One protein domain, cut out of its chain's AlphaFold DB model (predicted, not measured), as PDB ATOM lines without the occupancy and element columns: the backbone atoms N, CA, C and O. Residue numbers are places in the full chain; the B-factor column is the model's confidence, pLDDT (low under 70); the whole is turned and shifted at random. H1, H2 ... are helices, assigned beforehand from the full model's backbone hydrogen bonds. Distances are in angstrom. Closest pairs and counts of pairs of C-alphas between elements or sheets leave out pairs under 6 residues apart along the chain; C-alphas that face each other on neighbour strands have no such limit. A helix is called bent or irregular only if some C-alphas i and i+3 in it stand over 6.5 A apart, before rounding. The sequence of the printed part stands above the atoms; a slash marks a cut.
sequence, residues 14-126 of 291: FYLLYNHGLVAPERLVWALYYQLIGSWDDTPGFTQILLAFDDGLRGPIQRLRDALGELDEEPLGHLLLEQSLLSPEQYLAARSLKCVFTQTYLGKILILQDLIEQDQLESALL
ATOM      1  N   PHE A  14      49.975 -42.457  32.888       92.00
ATOM      2  CA  PHE A  14      50.835 -41.958  33.963       92.00
ATOM      3  C   PHE A  14      51.731 -43.059  34.529       92.00
ATOM      4  O   PHE A  14      52.949 -42.884  34.572       92.00
ATOM      5  N   TYR A  15      51.156 -44.209  34.897       90.44
ATOM      6  CA  TYR A  15      51.941 -45.305  35.470       90.44
ATOM      7  C   TYR A  15      52.871 -45.931  34.450       90.44
ATOM      8  O   TYR A  15      53.987 -46.294  34.800       90.44
ATOM      9  N   LEU A  16      52.462 -46.015  33.184       93.38
ATOM     10  CA  LEU A  16      53.355 -46.475  32.126       93.38
ATOM     11  C   LEU A  16      54.568 -45.547  31.990       93.38
ATOM     12  O   LEU A  16      55.703 -46.015  31.994       93.38
ATOM     13  N   LEU A  17      54.356 -44.232  31.924       92.44
ATOM     14  CA  LEU A  17      55.454 -43.272  31.803       92.44
ATOM     15  C   LEU A  17      56.376 -43.275  33.029       92.44
ATOM     16  O   LEU A  17      57.594 -43.203  32.860       92.44
ATOM     17  N   TYR A  18      55.806 -43.394  34.230       90.25
ATOM     18  CA  TYR A  18      56.545 -43.486  35.488       90.25
ATOM     19  C   TYR A  18      57.359 -44.786  35.577       90.25
ATOM     20  O   TYR A  18      58.579 -44.747  35.714       90.25
ATOM     21  N   ASN A  19      56.706 -45.941  35.422       89.31
ATOM     22  CA  ASN A  19      57.327 -47.257  35.597       89.31
ATOM     23  C   ASN A  19      58.388 -47.556  34.531       89.31
ATOM     24  O   ASN A  19      59.353 -48.263  34.809       89.31
ATOM     25  N   HIS A  20      58.236 -47.020  33.317       91.75
ATOM     26  CA  HIS A  20      59.246 -47.149  32.264       91.75
ATOM     27  C   HIS A  20      60.362 -46.095  32.349       91.75
ATOM     28  O   HIS A  20      61.238 -46.084  31.484       91.75
ATOM     29  N   GLY A  21      60.339 -45.195  33.341       89.38
ATOM     30  CA  GLY A  21      61.344 -44.139  33.497       89.38
ATOM     31  C   GLY A  21      61.394 -43.165  32.316       89.38
ATOM     32  O   GLY A  21      62.433 -42.568  32.046       89.38
ATOM     33  N   LEU A  22      60.289 -43.026  31.578       90.12
ATOM     34  CA  LEU A  22      60.218 -42.178  30.384       90.12
ATOM     35  C   LEU A  22      60.067 -40.699  30.740       90.12
ATOM     36  O   LEU A  22      60.402 -39.831  29.936       90.12
ATOM     37  N   VAL A  23      59.535 -40.411  31.928       86.56
ATOM     38  CA  VAL A  23      59.296 -39.057  32.422       86.56
ATOM     39  C   VAL A  23      59.711 -38.990  33.885       86.56
ATOM     40  O   VAL A  23      59.333 -39.848  34.677       86.56
ATOM     41  N   ALA A  24      60.460 -37.946  34.246       81.75
ATOM     42  CA  ALA A  24      60.790 -37.673  35.640       81.75
ATOM     43  C   ALA A  24      59.500 -37.503  36.474       81.75
ATOM     44  O   ALA A  24      58.587 -36.806  36.008       81.75
ATOM     45  N   PRO A  25      59.403 -38.091  37.681       82.19
ATOM     46  CA  PRO A  25      58.180 -38.076  38.488       82.19
ATOM     47  C   PRO A  25      57.609 -36.673  38.680       82.19
ATOM     48  O   PRO A  25      56.411 -36.456  38.503       82.19
ATOM     49  N   GLU A  26      58.477 -35.686  38.909       75.94
ATOM     50  CA  GLU A  26      58.108 -34.287  39.101       75.94
ATOM     51  C   GLU A  26      57.317 -33.758  37.905       75.94
ATOM     52  O   GLU A  26      56.316 -33.074  38.078       75.94
ATOM     53  N   ARG A  27      57.716 -34.084  36.670       77.19
ATOM     54  CA  ARG A  27      57.012 -33.616  35.464       77.19
ATOM     55  C   ARG A  27      55.620 -34.235  35.332       77.19
ATOM     56  O   ARG A  27      54.711 -33.565  34.845       77.19
ATOM     57  N   LEU A  28      55.443 -35.478  35.776       84.81
ATOM     58  CA  LEU A  28      54.128 -36.116  35.816       84.81
ATOM     59  C   LEU A  28      53.228 -35.440  36.863       84.81
ATOM     60  O   LEU A  28      52.068 -35.149  36.566       84.81
ATOM     61  N   VAL A  29      53.782 -35.110  38.039       79.81
ATOM     62  CA  VAL A  29      53.111 -34.309  39.085       79.81
ATOM     63  C   VAL A  29      52.668 -32.961  38.529       79.81
ATOM     64  O   VAL A  29      51.516 -32.565  38.686       79.81
ATOM     65  N   TRP A  30      53.567 -32.264  37.832       75.56
ATOM     66  CA  TRP A  30      53.271 -30.981  37.207       75.56
ATOM     67  C   TRP A  30      52.120 -31.090  36.218       75.56
ATOM     68  O   TRP A  30      51.202 -30.275  36.263       75.56
ATOM     69  N   ALA A  31      52.147 -32.093  35.342       82.88
ATOM     70  CA  ALA A  31      51.092 -32.278  34.357       82.88
ATOM     71  C   ALA A  31      49.723 -32.539  35.004       82.88
ATOM     72  O   ALA A  31      48.734 -31.946  34.577       82.88
ATOM     73  N   LEU A  32      49.678 -33.340  36.071       82.31
ATOM     74  CA  LEU A  32      48.480 -33.535  36.893       82.31
ATOM     75  C   LEU A  32      47.998 -32.229  37.526       82.31
ATOM     76  O   LEU A  32      46.838 -31.857  37.370       82.31
ATOM     77  N   TYR A  33      48.896 -31.503  38.193       77.50
ATOM     78  CA  TYR A  33      48.572 -30.242  38.855       77.50
ATOM     79  C   TYR A  33      47.990 -29.217  37.873       77.50
ATOM     80  O   TYR A  33      46.974 -28.588  38.156       77.50
ATOM     81  N   TYR A  34      48.567 -29.095  36.673       74.06
ATOM     82  CA  TYR A  34      48.040 -28.223  35.618       74.06
ATOM     83  C   TYR A  34      46.652 -28.620  35.129       74.06
ATOM     84  O   TYR A  34      45.842 -27.745  34.814       74.06
ATOM     85  N   GLN A  35      46.367 -29.917  35.085       77.50
ATOM     86  CA  GLN A  35      45.036 -30.417  34.768       77.50
ATOM     87  C   GLN A  35      44.008 -30.064  35.860       77.50
ATOM     88  O   GLN A  35      42.816 -30.153  35.621       77.50
ATOM     89  N   LEU A  36      44.425 -29.643  37.051       73.56
ATOM     90  CA  LEU A  36      43.505 -29.320  38.145       73.56
ATOM     91  C   LEU A  36      43.295 -27.829  38.331       73.56
ATOM     92  O   LEU A  36      42.168 -27.384  38.518       73.56
ATOM     93  N   ILE A  37      44.370 -27.046  38.232       65.19
ATOM     94  CA  ILE A  37      44.287 -25.583  38.346       65.19
ATOM     95  C   ILE A  37      43.714 -24.916  37.090       65.19
ATOM     96  O   ILE A  37      43.501 -23.702  37.074       65.19
ATOM     97  N   GLY A  38      43.531 -25.678  36.009       64.06
ATOM     98  CA  GLY A  38      42.948 -25.183  34.772       64.06
ATOM     99  C   GLY A  38      41.510 -24.696  34.966       64.06
ATOM    100  O   GLY A  38      40.768 -25.177  35.820       64.06
ATOM    101  N   SER A  39      41.088 -23.741  34.134       63.16
ATOM    102  CA  SER A  39      39.692 -23.298  34.122       63.16
ATOM    103  C   SER A  39      38.756 -24.470  33.820       63.16
ATOM    104  O   SER A  39      39.071 -25.320  32.985       63.16
ATOM    105  N   TRP A  40      37.583 -24.440  34.442       61.66
ATOM    106  CA  TRP A  40      36.591 -25.512  34.479       61.66
ATOM    107  C   TRP A  40      36.053 -25.972  33.113       61.66
ATOM    108  O   TRP A  40      35.507 -27.074  33.023       61.66
ATOM    109  N   ASP A  41      36.188 -25.144  32.078       60.50
ATOM    110  CA  ASP A  41      35.533 -25.343  30.780       60.50
ATOM    111  C   ASP A  41      36.514 -25.637  29.636       60.50
ATOM    112  O   ASP A  41      36.102 -25.725  28.482       60.50
ATOM    113  N   ASP A  42      37.821 -25.732  29.911       63.81
ATOM    114  CA  ASP A  42      38.829 -25.936  28.857       63.81
ATOM    115  C   ASP A  42      40.164 -26.397  29.436       63.81
ATOM    116  O   ASP A  42      41.181 -25.702  29.391       63.81
ATOM    117  N   THR A  43      40.137 -27.551  30.086       65.56
ATOM    118  CA  THR A  43      41.325 -28.109  30.716       65.56
ATOM    119  C   THR A  43      42.049 -29.031  29.732       65.56
ATOM    120  O   THR A  43      41.413 -29.928  29.169       65.56
ATOM    121  N   PRO A  44      43.362 -28.854  29.494       71.38
ATOM    122  CA  PRO A  44      44.096 -29.744  28.602       71.38
ATOM    123  C   PRO A  44      44.109 -31.167  29.139       71.38
ATOM    124  O   PRO A  44      44.213 -31.393  30.342       71.38
ATOM    125  N   GLY A  45      44.036 -32.137  28.226       78.38
ATOM    126  CA  GLY A  45      44.233 -33.538  28.587       78.38
ATOM    127  C   GLY A  45      45.663 -33.768  29.075       78.38
ATOM    128  O   GLY A  45      46.595 -33.127  28.584       78.38
ATOM    129  N   PHE A  46      45.850 -34.713  29.991       86.25
ATOM    130  CA  PHE A  46      47.148 -35.017  30.601       86.25
ATOM    131  C   PHE A  46      48.287 -35.174  29.575       86.25
ATOM    132  O   PHE A  46      49.335 -34.537  29.689       86.25
ATOM    133  N   THR A  47      48.053 -35.933  28.501       86.50
ATOM    134  CA  THR A  47      49.021 -36.113  27.406       86.50
ATOM    135  C   THR A  47      49.392 -34.805  26.717       86.50
ATOM    136  O   THR A  47      50.545 -34.606  26.347       86.50
ATOM    137  N   GLN A  48      48.432 -33.898  26.524       79.88
ATOM    138  CA  GLN A  48      48.689 -32.612  25.876       79.88
ATOM    139  C   GLN A  48      49.604 -31.744  26.736       79.88
ATOM    140  O   GLN A  48      50.489 -31.083  26.201       79.88
ATOM    141  N   ILE A  49      49.421 -31.787  28.058       79.62
ATOM    142  CA  ILE A  49      50.280 -31.083  29.010       79.62
ATOM    143  C   ILE A  49      51.690 -31.682  28.989       79.62
ATOM    144  O   ILE A  49      52.670 -30.952  28.882       79.62
ATOM    145  N   LEU A  50      51.809 -33.012  29.010       83.62
ATOM    146  CA  LEU A  50      53.108 -33.687  28.937       83.62
ATOM    147  C   LEU A  50      53.864 -33.389  27.641       83.62
ATOM    148  O   LEU A  50      55.050 -33.081  27.680       83.62
ATOM    149  N   LEU A  51      53.177 -33.439  26.500       78.75
ATOM    150  CA  LEU A  51      53.769 -33.106  25.204       78.75
ATOM    151  C   LEU A  51      54.126 -31.624  25.082       78.75
ATOM    152  O   LEU A  51      54.957 -31.276  24.249       78.75
ATOM    153  N   ALA A  52      53.499 -30.756  25.877       67.56
ATOM    154  CA  ALA A  52      53.931 -29.373  25.987       67.56
ATOM    155  C   ALA A  52      55.228 -29.253  26.791       67.56
ATOM    156  O   ALA A  52      56.065 -28.426  26.445       67.56
ATOM    157  N   PHE A  53      55.407 -30.082  27.828       66.62
ATOM    158  CA  PHE A  53      56.651 -30.134  28.593       66.62
ATOM    159  C   PHE A  53      57.825 -30.710  27.808       66.62
ATOM    160  O   PHE A  53      58.960 -30.287  28.026       66.62
ATOM    161  N   ASP A  54      57.569 -31.686  26.939       71.12
ATOM    162  CA  ASP A  54      58.621 -32.383  26.212       71.12
ATOM    163  C   ASP A  54      58.091 -33.079  24.945       71.12
ATOM    164  O   ASP A  54      57.485 -34.154  24.995       71.12
ATOM    165  N   ASP A  55      58.360 -32.491  23.778       65.81
ATOM    166  CA  ASP A  55      58.042 -33.071  22.466       65.81
ATOM    167  C   ASP A  55      58.703 -34.432  22.241       65.81
ATOM    168  O   ASP A  55      58.169 -35.260  21.493       65.81
ATOM    169  N   GLY A  56      59.839 -34.679  22.901       77.31
ATOM    170  CA  GLY A  56      60.555 -35.948  22.858       77.31
ATOM    171  C   GLY A  56      59.703 -37.117  23.345       77.31
ATOM    172  O   GLY A  56      59.934 -38.252  22.932       77.31
ATOM    173  N   LEU A  57      58.651 -36.849  24.131       84.25
ATOM    174  CA  LEU A  57      57.703 -37.858  24.603       84.25
ATOM    175  C   LEU A  57      56.719 -38.329  23.533       84.25
ATOM    176  O   LEU A  57      56.103 -39.380  23.709       84.25
ATOM    177  N   ARG A  58      56.595 -37.634  22.396       85.38
ATOM    178  CA  ARG A  58      55.663 -38.028  21.328       85.38
ATOM    179  C   ARG A  58      55.937 -39.438  20.810       85.38
ATOM    180  O   ARG A  58      55.007 -40.231  20.694       85.38
ATOM    181  N   GLY A  59      57.199 -39.756  20.524       88.06
ATOM    182  CA  GLY A  59      57.606 -41.081  20.048       88.06
ATOM    183  C   GLY A  59      57.358 -42.191  21.081       88.06
ATOM    184  O   GLY A  59      56.695 -43.175  20.760       88.06
ATOM    185  N   PRO A  60      57.852 -42.061  22.328       92.38
ATOM    186  CA  PRO A  60      57.551 -42.988  23.419       92.38
ATOM    187  C   PRO A  60      56.053 -43.212  23.658       92.38
ATOM    188  O   PRO A  60      55.629 -44.362  23.722       92.38
ATOM    189  N   ILE A  61      55.244 -42.149  23.723       91.75
ATOM    190  CA  ILE A  61      53.792 -42.262  23.935       91.75
ATOM    191  C   ILE A  61      53.126 -42.995  22.769       91.75
ATOM    192  O   ILE A  61      52.274 -43.852  22.997       91.75
ATOM    193  N   GLN A  62      53.529 -42.706  21.527       90.94
ATOM    194  CA  GLN A  62      52.997 -43.419  20.368       90.94
ATOM    195  C   GLN A  62      53.341 -44.911  20.422       90.94
ATOM    196  O   GLN A  62      52.447 -45.732  20.266       90.94
ATOM    197  N   ARG A  63      54.586 -45.271  20.763       94.44
ATOM    198  CA  ARG A  63      54.990 -46.678  20.928       94.44
ATOM    199  C   ARG A  63      54.181 -47.403  22.006       94.44
ATOM    200  O   ARG A  63      53.829 -48.561  21.813       94.44
ATOM    201  N   LEU A  64      53.870 -46.736  23.120       93.69
ATOM    202  CA  LEU A  64      53.011 -47.309  24.160       93.69
ATOM    203  C   LEU A  64      51.591 -47.568  23.640       93.69
ATOM    204  O   LEU A  64      51.041 -48.634  23.901       93.69
ATOM    205  N   ARG A  65      51.014 -46.629  22.879       93.56
ATOM    206  CA  ARG A  65      49.692 -46.808  22.252       93.56
ATOM    207  C   ARG A  65      49.692 -47.921  21.210       93.56
ATOM    208  O   ARG A  65      48.762 -48.716  21.176       93.56
ATOM    209  N   ASP A  66      50.740 -48.010  20.397       93.00
ATOM    210  CA  ASP A  66      50.865 -49.061  19.384       93.00
ATOM    211  C   ASP A  66      50.976 -50.453  20.034       93.00
ATOM    212  O   ASP A  66      50.445 -51.427  19.507       93.00
ATOM    213  N   ALA A  67      51.629 -50.549  21.199       94.62
ATOM    214  CA  ALA A  67      51.820 -51.807  21.919       94.62
ATOM    215  C   ALA A  67      50.611 -52.236  22.770       94.62
ATOM    216  O   ALA A  67      50.326 -53.427  22.869       94.62
ATOM    217  N   LEU A  68      49.928 -51.287  23.418       92.19
ATOM    218  CA  LEU A  68      48.906 -51.566  24.439       92.19
ATOM    219  C   LEU A  68      47.487 -51.151  24.020       92.19
ATOM    220  O   LEU A  68      46.530 -51.418  24.746       92.19
ATOM    221  N   GLY A  69      47.336 -50.510  22.861       92.19
ATOM    222  CA  GLY A  69      46.068 -49.975  22.378       92.19
ATOM    223  C   GLY A  69      45.689 -48.646  23.038       92.19
ATOM    224  O   GLY A  69      46.533 -47.787  23.305       92.19
ATOM    225  N   GLU A  70      44.390 -48.444  23.273       88.56
ATOM    226  CA  GLU A  70      43.904 -47.224  23.922       88.56
ATOM    227  C   GLU A  70      44.355 -47.161  25.384       88.56
ATOM    228  O   GLU A  70      43.962 -47.981  26.215       88.56
ATOM    229  N   LEU A  71      45.133 -46.131  25.703       90.31
ATOM    230  CA  LEU A  71      45.585 -45.844  27.060       90.31
ATOM    231  C   LEU A  71      44.553 -45.004  27.813       90.31
ATOM    232  O   LEU A  71      43.744 -44.288  27.213       90.31
ATOM    233  N   ASP A  72      44.586 -45.085  29.139       89.00
ATOM    234  CA  ASP A  72      43.871 -44.143  29.983       89.00
ATOM    235  C   ASP A  72      44.684 -42.859  30.165       89.00
ATOM    236  O   ASP A  72      45.810 -42.881  30.664       89.00
ATOM    237  N   GLU A  73      44.106 -41.736  29.748       87.44
ATOM    238  CA  GLU A  73      44.708 -40.406  29.867       87.44
ATOM    239  C   GLU A  73      44.124 -39.611  31.045       87.44
ATOM    240  O   GLU A  73      44.369 -38.410  31.150       87.44
ATOM    241  N   GLU A  74      43.373 -40.277  31.934       86.81
ATOM    242  CA  GLU A  74      42.836 -39.726  33.184       86.81
ATOM    243  C   GLU A  74      43.581 -40.281  34.410       86.81
ATOM    244  O   GLU A  74      43.033 -41.058  35.197       86.81
ATOM    245  N   PRO A  75      44.844 -39.882  34.621       85.88
ATOM    246  CA  PRO A  75      45.652 -40.402  35.723       85.88
ATOM    247  C   PRO A  75      45.076 -40.104  37.106       85.88
ATOM    248  O   PRO A  75      45.249 -40.899  38.024       85.88
ATOM    249  N   LEU A  76      44.338 -39.001  37.240       86.38
ATOM    250  CA  LEU A  76      43.679 -38.628  38.483       86.38
ATOM    251  C   LEU A  76      42.678 -39.685  38.949       86.38
ATOM    252  O   LEU A  76      42.643 -40.022  40.124       86.38
ATOM    253  N   GLY A  77      41.884 -40.251  38.038       88.69
ATOM    254  CA  GLY A  77      40.916 -41.265  38.436       88.69
ATOM    255  C   GLY A  77      41.580 -42.567  38.872       88.69
ATOM    256  O   GLY A  77      41.129 -43.179  39.833       88.69
ATOM    257  N   HIS A  78      42.703 -42.943  38.253       87.94
ATOM    258  CA  HIS A  78      43.502 -44.069  38.732       87.94
ATOM    259  C   HIS A  78      44.098 -43.819  40.125       87.94
ATOM    260  O   HIS A  78      44.045 -44.714  40.964       87.94
ATOM    261  N   LEU A  79      44.595 -42.609  40.400       87.56
ATOM    262  CA  LEU A  79      45.077 -42.237  41.736       87.56
ATOM    263  C   LEU A  79      43.967 -42.334  42.793       87.56
ATOM    264  O   LEU A  79      44.195 -42.855  43.882       87.56
ATOM    265  N   LEU A  80      42.755 -41.876  42.466       89.94
ATOM    266  CA  LEU A  80      41.602 -41.960  43.367       89.94
ATOM    267  C   LEU A  80      41.167 -43.411  43.629       89.94
ATOM    268  O   LEU A  80      40.801 -43.739  44.758       89.94
ATOM    269  N   LEU A  81      41.241 -44.282  42.614       90.81
ATOM    270  CA  LEU A  81      40.999 -45.720  42.768       90.81
ATOM    271  C   LEU A  81      42.017 -46.358  43.722       90.81
ATOM    272  O   LEU A  81      41.634 -47.099  44.623       90.81
ATOM    273  N   GLU A  82      43.306 -46.054  43.560       87.50
ATOM    274  CA  GLU A  82      44.364 -46.592  44.426       87.50
ATOM    275  C   GLU A  82      44.208 -46.166  45.886       87.50
ATOM    276  O   GLU A  82      44.481 -46.942  46.799       87.50
ATOM    277  N   GLN A  83      43.719 -44.949  46.110       88.50
ATOM    278  CA  GLN A  83      43.486 -44.409  47.447       88.50
ATOM    279  C   GLN A  83      42.142 -44.831  48.047       88.50
ATOM    280  O   GLN A  83      41.805 -44.404  49.147       88.50
ATOM    281  N   SER A  84      41.369 -45.671  47.349       91.50
ATOM    282  CA  SER A  84      40.017 -46.072  47.761       91.50
ATOM    283  C   SER A  84      39.059 -44.888  47.977       91.50
ATOM    284  O   SER A  84      38.060 -45.020  48.679       91.50
ATOM    285  N   LEU A  85      39.349 -43.736  47.359       91.69
ATOM    286  CA  LEU A  85      38.471 -42.559  47.343       91.69
ATOM    287  C   LEU A  85      37.363 -42.695  46.295       91.69
ATOM    288  O   LEU A  85      36.378 -41.967  46.329       91.69
ATOM    289  N   LEU A  86      37.534 -43.621  45.354       94.25
ATOM    290  CA  LEU A  86      36.593 -43.897  44.284       94.25
ATOM    291  C   LEU A  86      36.494 -45.409  44.073       94.25
ATOM    292  O   LEU A  86      37.507 -46.109  44.117       94.25
ATOM    293  N   SER A  87      35.292 -45.922  43.812       93.31
ATOM    294  CA  SER A  87      35.104 -47.309  43.377       93.31
ATOM    295  C   SER A  87      35.320 -47.449  41.859       93.31
ATOM    296  O   SER A  87      35.103 -46.488  41.109       93.31
ATOM    297  N   PRO A  88      35.693 -48.641  41.351       91.56
ATOM    298  CA  PRO A  88      35.787 -48.890  39.911       91.56
ATOM    299  C   PRO A  88      34.498 -48.546  39.152       91.56
ATOM    300  O   PRO A  88      34.549 -47.994  38.054       91.56
ATOM    301  N   GLU A  89      33.336 -48.826  39.740       92.06
ATOM    302  CA  GLU A  89      32.028 -48.527  39.156       92.06
ATOM    303  C   GLU A  89      31.788 -47.019  39.059       92.06
ATOM    304  O   GLU A  89      31.346 -46.539  38.013       92.06
ATOM    305  N   GLN A  90      32.120 -46.265  40.112       93.31
ATOM    306  CA  GLN A  90      32.005 -44.805  40.124       93.31
ATOM    307  C   GLN A  90      32.952 -44.166  39.099       93.31
ATOM    308  O   GLN A  90      32.547 -43.270  38.357       93.31
ATOM    309  N   TYR A  91      34.184 -44.674  38.988       92.31
ATOM    310  CA  TYR A  91      35.146 -44.235  37.978       92.31
ATOM    311  C   TYR A  91      34.629 -44.453  36.555       92.31
ATOM    312  O   TYR A  91      34.625 -43.530  35.737       92.31
ATOM    313  N   LEU A  92      34.151 -45.662  36.256       90.06
ATOM    314  CA  LEU A  92      33.616 -45.998  34.939       90.06
ATOM    315  C   LEU A  92      32.360 -45.179  34.607       90.06
ATOM    316  O   LEU A  92      32.219 -44.712  33.474       90.06
ATOM    317  N   ALA A  93      31.482 -44.953  35.589       90.06
ATOM    318  CA  ALA A  93      30.299 -44.114  35.429       90.06
ATOM    319  C   ALA A  93      30.678 -42.659  35.109       90.06
ATOM    320  O   ALA A  93      30.241 -42.119  34.090       90.06
ATOM    321  N   ALA A  94      31.562 -42.046  35.897       90.94
ATOM    322  CA  ALA A  94      32.020 -40.678  35.662       90.94
ATOM    323  C   ALA A  94      32.753 -40.531  34.319       90.94
ATOM    324  O   ALA A  94      32.547 -39.568  33.575       90.94
ATOM    325  N   ARG A  95      33.552 -41.533  33.941       88.06
ATOM    326  CA  ARG A  95      34.215 -41.576  32.638       88.06
ATOM    327  C   ARG A  95      33.217 -41.642  31.482       88.06
ATOM    328  O   ARG A  95      33.436 -40.990  30.464       88.06
ATOM    329  N   SER A  96      32.120 -42.384  31.627       87.88
ATOM    330  CA  SER A  96      31.071 -42.425  30.601       87.88
ATOM    331  C   SER A  96      30.403 -41.055  30.403       87.88
ATOM    332  O   SER A  96      30.150 -40.653  29.267       87.88
ATOM    333  N   LEU A  97      30.227 -40.284  31.484       87.06
ATOM    334  CA  LEU A  97      29.713 -38.911  31.433       87.06
ATOM    335  C   LEU A  97      30.703 -37.942  30.779       87.06
ATOM    336  O   LEU A  97      30.289 -37.009  30.092       87.06
ATOM    337  N   LYS A  98      32.012 -38.177  30.905       81.75
ATOM    338  CA  LYS A  98      33.040 -37.359  30.240       81.75
ATOM    339  C   LYS A  98      32.904 -37.348  28.716       81.75
ATOM    340  O   LYS A  98      33.189 -36.335  28.082       81.75
ATOM    341  N   CYS A  99      32.418 -38.436  28.121       76.12
ATOM    342  CA  CYS A  99      32.120 -38.475  26.686       76.12
ATOM    343  C   CYS A  99      31.041 -37.453  26.285       76.12
ATOM    344  O   CYS A  99      31.047 -36.977  25.152       76.12
ATOM    345  N   VAL A 100      30.146 -37.093  27.210       80.06
ATOM    346  CA  VAL A 100      29.132 -36.045  27.031       80.06
ATOM    347  C   VAL A 100      29.748 -34.665  27.287       80.06
ATOM    348  O   VAL A 100      29.576 -33.744  26.489       80.06
ATOM    349  N   PHE A 101      30.546 -34.534  28.351       75.69
ATOM    350  CA  PHE A 101      31.223 -33.294  28.745       75.69
ATOM    351  C   PHE A 101      32.672 -33.245  28.252       75.69
ATOM    352  O   PHE A 101      33.615 -33.173  29.037       75.69
ATOM    353  N   THR A 102      32.859 -33.261  26.931       65.81
ATOM    354  CA  THR A 102      34.184 -33.408  26.284       65.81
ATOM    355  C   THR A 102      35.255 -32.387  26.699       65.81
ATOM    356  O   THR A 102      36.438 -32.645  26.496       65.81
ATOM    357  N   GLN A 103      34.865 -31.248  27.281       65.75
ATOM    358  CA  GLN A 103      35.774 -30.185  27.736       65.75
ATOM    359  C   GLN A 103      36.009 -30.168  29.254       65.75
ATOM    360  O   GLN A 103      36.726 -29.310  29.763       65.75
ATOM    361  N   THR A 104      35.403 -31.099  29.991       72.44
ATOM    362  CA  THR A 104      35.516 -31.189  31.448       72.44
ATOM    363  C   THR A 104      36.473 -32.319  31.821       72.44
ATOM    364  O   THR A 104      36.345 -33.444  31.333       72.44
ATOM    365  N   TYR A 105      37.461 -32.029  32.669       80.12
ATOM    366  CA  TYR A 105      38.348 -33.063  33.202       80.12
ATOM    367  C   TYR A 105      37.595 -33.950  34.205       80.12
ATOM    368  O   TYR A 105      36.610 -33.521  34.811       80.12
ATOM    369  N   LEU A 106      38.043 -35.196  34.381       86.62
ATOM    370  CA  LEU A 106      37.280 -36.184  35.144       86.62
ATOM    371  C   LEU A 106      37.023 -35.768  36.600       86.62
ATOM    372  O   LEU A 106      35.919 -35.974  37.088       86.62
ATOM    373  N   GLY A 107      37.991 -35.145  37.279       87.31
ATOM    374  CA  GLY A 107      37.821 -34.715  38.673       87.31
ATOM    375  C   GLY A 107      36.658 -33.739  38.873       87.31
ATOM    376  O   GLY A 107      35.893 -33.903  39.815       87.31
ATOM    377  N   LYS A 108      36.417 -32.812  37.934       83.00
ATOM    378  CA  LYS A 108      35.235 -31.935  37.993       83.00
ATOM    379  C   LYS A 108      33.937 -32.720  37.818       83.00
ATOM    380  O   LYS A 108      32.957 -32.413  38.483       83.00
ATOM    381  N   ILE A 109      33.911 -33.737  36.956       89.12
ATOM    382  CA  ILE A 109      32.731 -34.608  36.822       89.12
ATOM    383  C   ILE A 109      32.478 -35.354  38.131       89.12
ATOM    384  O   ILE A 109      31.334 -35.442  38.554       89.12
ATOM    385  N   LEU A 110      33.530 -35.844  38.787       91.38
ATOM    386  CA  LEU A 110      33.414 -36.535  40.071       91.38
ATOM    387  C   LEU A 110      32.843 -35.615  41.162       91.38
ATOM    388  O   LEU A 110      31.929 -36.031  41.867       91.38
ATOM    389  N   ILE A 111      33.299 -34.360  41.232       90.00
ATOM    390  CA  ILE A 111      32.759 -33.352  42.161       90.00
ATOM    391  C   ILE A 111      31.303 -33.010  41.825       90.00
ATOM    392  O   ILE A 111      30.453 -32.997  42.701       90.00
ATOM    393  N   LEU A 112      30.977 -32.781  40.547       89.38
ATOM    394  CA  LEU A 112      29.609 -32.453  40.111       89.38
ATOM    395  C   LEU A 112      28.601 -33.591  40.315       89.38
ATOM    396  O   LEU A 112      27.397 -33.371  40.195       89.38
ATOM    397  N   GLN A 113      29.078 -34.815  40.518       92.56
ATOM    398  CA  GLN A 113      28.254 -35.977  40.834       92.56
ATOM    399  C   GLN A 113      28.234 -36.274  42.342       92.56
ATOM    400  O   GLN A 113      27.732 -37.330  42.722       92.56
ATOM    401  N   ASP A 114      28.804 -35.391  43.175       93.19
ATOM    402  CA  ASP A 114      28.992 -35.575  44.619       93.19
ATOM    403  C   ASP A 114      29.676 -36.915  44.967       93.19
ATOM    404  O   ASP A 114      29.426 -37.518  46.010       93.19
ATOM    405  N   LEU A 115      30.531 -37.422  44.066       93.88
ATOM    406  CA  LEU A 115      31.260 -38.679  44.269       93.88
ATOM    407  C   LEU A 115      32.526 -38.473  45.098       93.88
ATOM    408  O   LEU A 115      32.961 -39.400  45.775       93.88
ATOM    409  N   ILE A 116      33.113 -37.279  45.008       93.19
ATOM    410  CA  ILE A 116      34.258 -36.836  45.802       93.19
ATOM    411  C   ILE A 116      34.103 -35.350  46.128       93.19
ATOM    412  O   ILE A 116      33.499 -34.598  45.361       93.19
ATOM    413  N   GLU A 117      34.730 -34.911  47.212       90.31
ATOM    414  CA  GLU A 117      34.858 -33.496  47.556       90.31
ATOM    415  C   GLU A 117      36.127 -32.877  46.943       90.31
ATOM    416  O   GLU A 117      37.107 -33.571  46.649       90.31
ATOM    417  N   GLN A 118      36.138 -31.549  46.782       85.62
ATOM    418  CA  GLN A 118      37.306 -30.803  46.291       85.62
ATOM    419  C   GLN A 118      38.548 -31.070  47.161       85.62
ATOM    420  O   GLN A 118      39.622 -31.350  46.631       85.62
ATOM    421  N   ASP A 119      38.390 -31.080  48.484       85.44
ATOM    422  CA  ASP A 119      39.493 -31.291  49.428       85.44
ATOM    423  C   ASP A 119      40.074 -32.712  49.329       85.44
ATOM    424  O   ASP A 119      41.282 -32.914  49.490       85.44
ATOM    425  N   GLN A 120      39.239 -33.709  49.016       87.62
ATOM    426  CA  GLN A 120      39.684 -35.085  48.771       87.62
ATOM    427  C   GLN A 120      40.476 -35.183  47.469       87.62
ATOM    428  O   GLN A 120      41.491 -35.877  47.415       87.62
ATOM    429  N   LEU A 121      40.043 -34.461  46.431       85.19
ATOM    430  CA  LEU A 121      40.755 -34.382  45.162       85.19
ATOM    431  C   LEU A 121      42.132 -33.734  45.331       85.19
ATOM    432  O   LEU A 121      43.119 -34.241  44.803       85.19
ATOM    433  N   GLU A 122      42.203 -32.640  46.087       79.50
ATOM    434  CA  GLU A 122      43.455 -31.953  46.399       79.50
ATOM    435  C   GLU A 122      44.378 -32.829  47.251       79.50
ATOM    436  O   GLU A 122      45.559 -32.974  46.934       79.50
ATOM    437  N   SER A 123      43.831 -33.495  48.270       79.94
ATOM    438  CA  SER A 123      44.572 -34.422  49.133       79.94
ATOM    439  C   SER A 123      45.092 -35.641  48.376       79.94
ATOM    440  O   SER A 123      46.192 -36.118  48.662       79.94
ATOM    441  N   ALA A 124      44.362 -36.123  47.367       80.50
ATOM    442  CA  ALA A 124      44.798 -37.254  46.555       80.50
ATOM    443  C   ALA A 124      46.084 -36.969  45.771       80.50
ATOM    444  O   ALA A 124      46.838 -37.889  45.445       80.50
ATOM    445  N   LEU A 125      46.375 -35.694  45.520       71.25
ATOM    446  CA  LEU A 125      47.610 -35.233  44.889       71.25
ATOM    447  C   LEU A 125      48.752 -35.048  45.878       71.25
ATOM    448  O   LEU A 125      49.848 -34.733  45.441       71.25
ATOM    449  N   LEU A 126      48.503 -35.174  47.182       67.62
ATOM    450  CA  LEU A 126      49.514 -35.094  48.241       67.62
ATOM    451  C   LEU A 126      50.056 -36.468  48.639       67.62
ATOM    452  O   LEU A 126      50.968 -36.560  49.462       67.62
TER     453      LEU A 126
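AT A GLANCE: This is residues 14 to 126 of the 291 residues of an uncharacterized protein of Candidatus Melainabacteria bacterium HGW-Melainabacteria-1 (UniProt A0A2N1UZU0). Look for two groups of short helices set end to end along the longest axis: H1 to H4 make one group, with the longest helix, H4, across its far end, and H5 to H8 make the other. H2 and H3 cross in the first group, H6 and H7 in the second, and H5 lies between H6 and the first group. The printed part has 113 residues with eight named helices, H1 to H8 in chain order, and no named strand; the class is all helix. It is compact, with a radius of gyration of the C-alphas of 13.8 A and spans of 38 by 27 by 25 A.

IN THESE COORDINATES: Find C-alpha 55 at (58.042, -33.071, 22.466); from there H4, residues 55 to 68, runs 20.7 A to C-alpha 68 at (48.906, -51.566, 24.439). H4 is only just irregular: C-alphas 56 and 59 are 6.6 A apart. Before it come H1, residues 14 to 19, H2, residues 25 to 37 and 18.7 A long, and H3, residues 46 to 53. After it come H5, residues 75 to 82, H6, residues 88 to 98 and 15.3 A long, H7, residues 106 to 112, and H8, residues 118 to 124, which ends at C-alpha 124, (44.798, -37.254, 46.555).

HOW THE PARTS SIT: Start at H4, which touches H3 only at the corner, and only just, with 3 pairs of C-alphas within 8 A; the closest C-alphas are those of Leu 51 and Leu 57, 6.2 A apart. H4 and H1 are near each other. H3 touches H2 at a steep tilt of 64 degrees, with the C-alphas of Ala 31 and Ile 49 closest at 5.5 A. H1 and H2, a helical hairpin, only just touch, with 3 pairs of C-alphas within 8 A; the closest are those of Tyr 18 and Pro 25, 6.4 A apart. Toward the second group, H1 and H5 are close but not clearly touching, with the C-alphas of Phe 14 and Pro 75 5.7 A apart. H5 is the hub: it touches H7, closest at the C-alphas of Leu 76 and Gly 107, 7.0 A, and only just touches H6 and H8, with 3 pairs within 8 A each. H6 and H7 touch about perpendicular, at 88 degrees, closest at the C-alphas of Ala 94 and Leu 110, 6.2 A. The helix packing is mostly crossed, but only just: 2 of 6 pairs are at a shallow tilt. Every O i to N i+4 pair is within hydrogen-bond range in H1, H2, H3, H5, H6, H7 and H8; in H4 it is 8 of 10.

THE WHOLE: The two C-alphas farthest apart are those of Gly 56 and Asp 114, 38.3 A. The printed part has no cut and no long link. Residues 65 to 70, of which 65 to 68 belong to H4, stand free. Mean pLDDT of the printed part is 83.7; look for values under 70 at residues 37 to 43, 52 to 53, 55, 102 to 103 and 126.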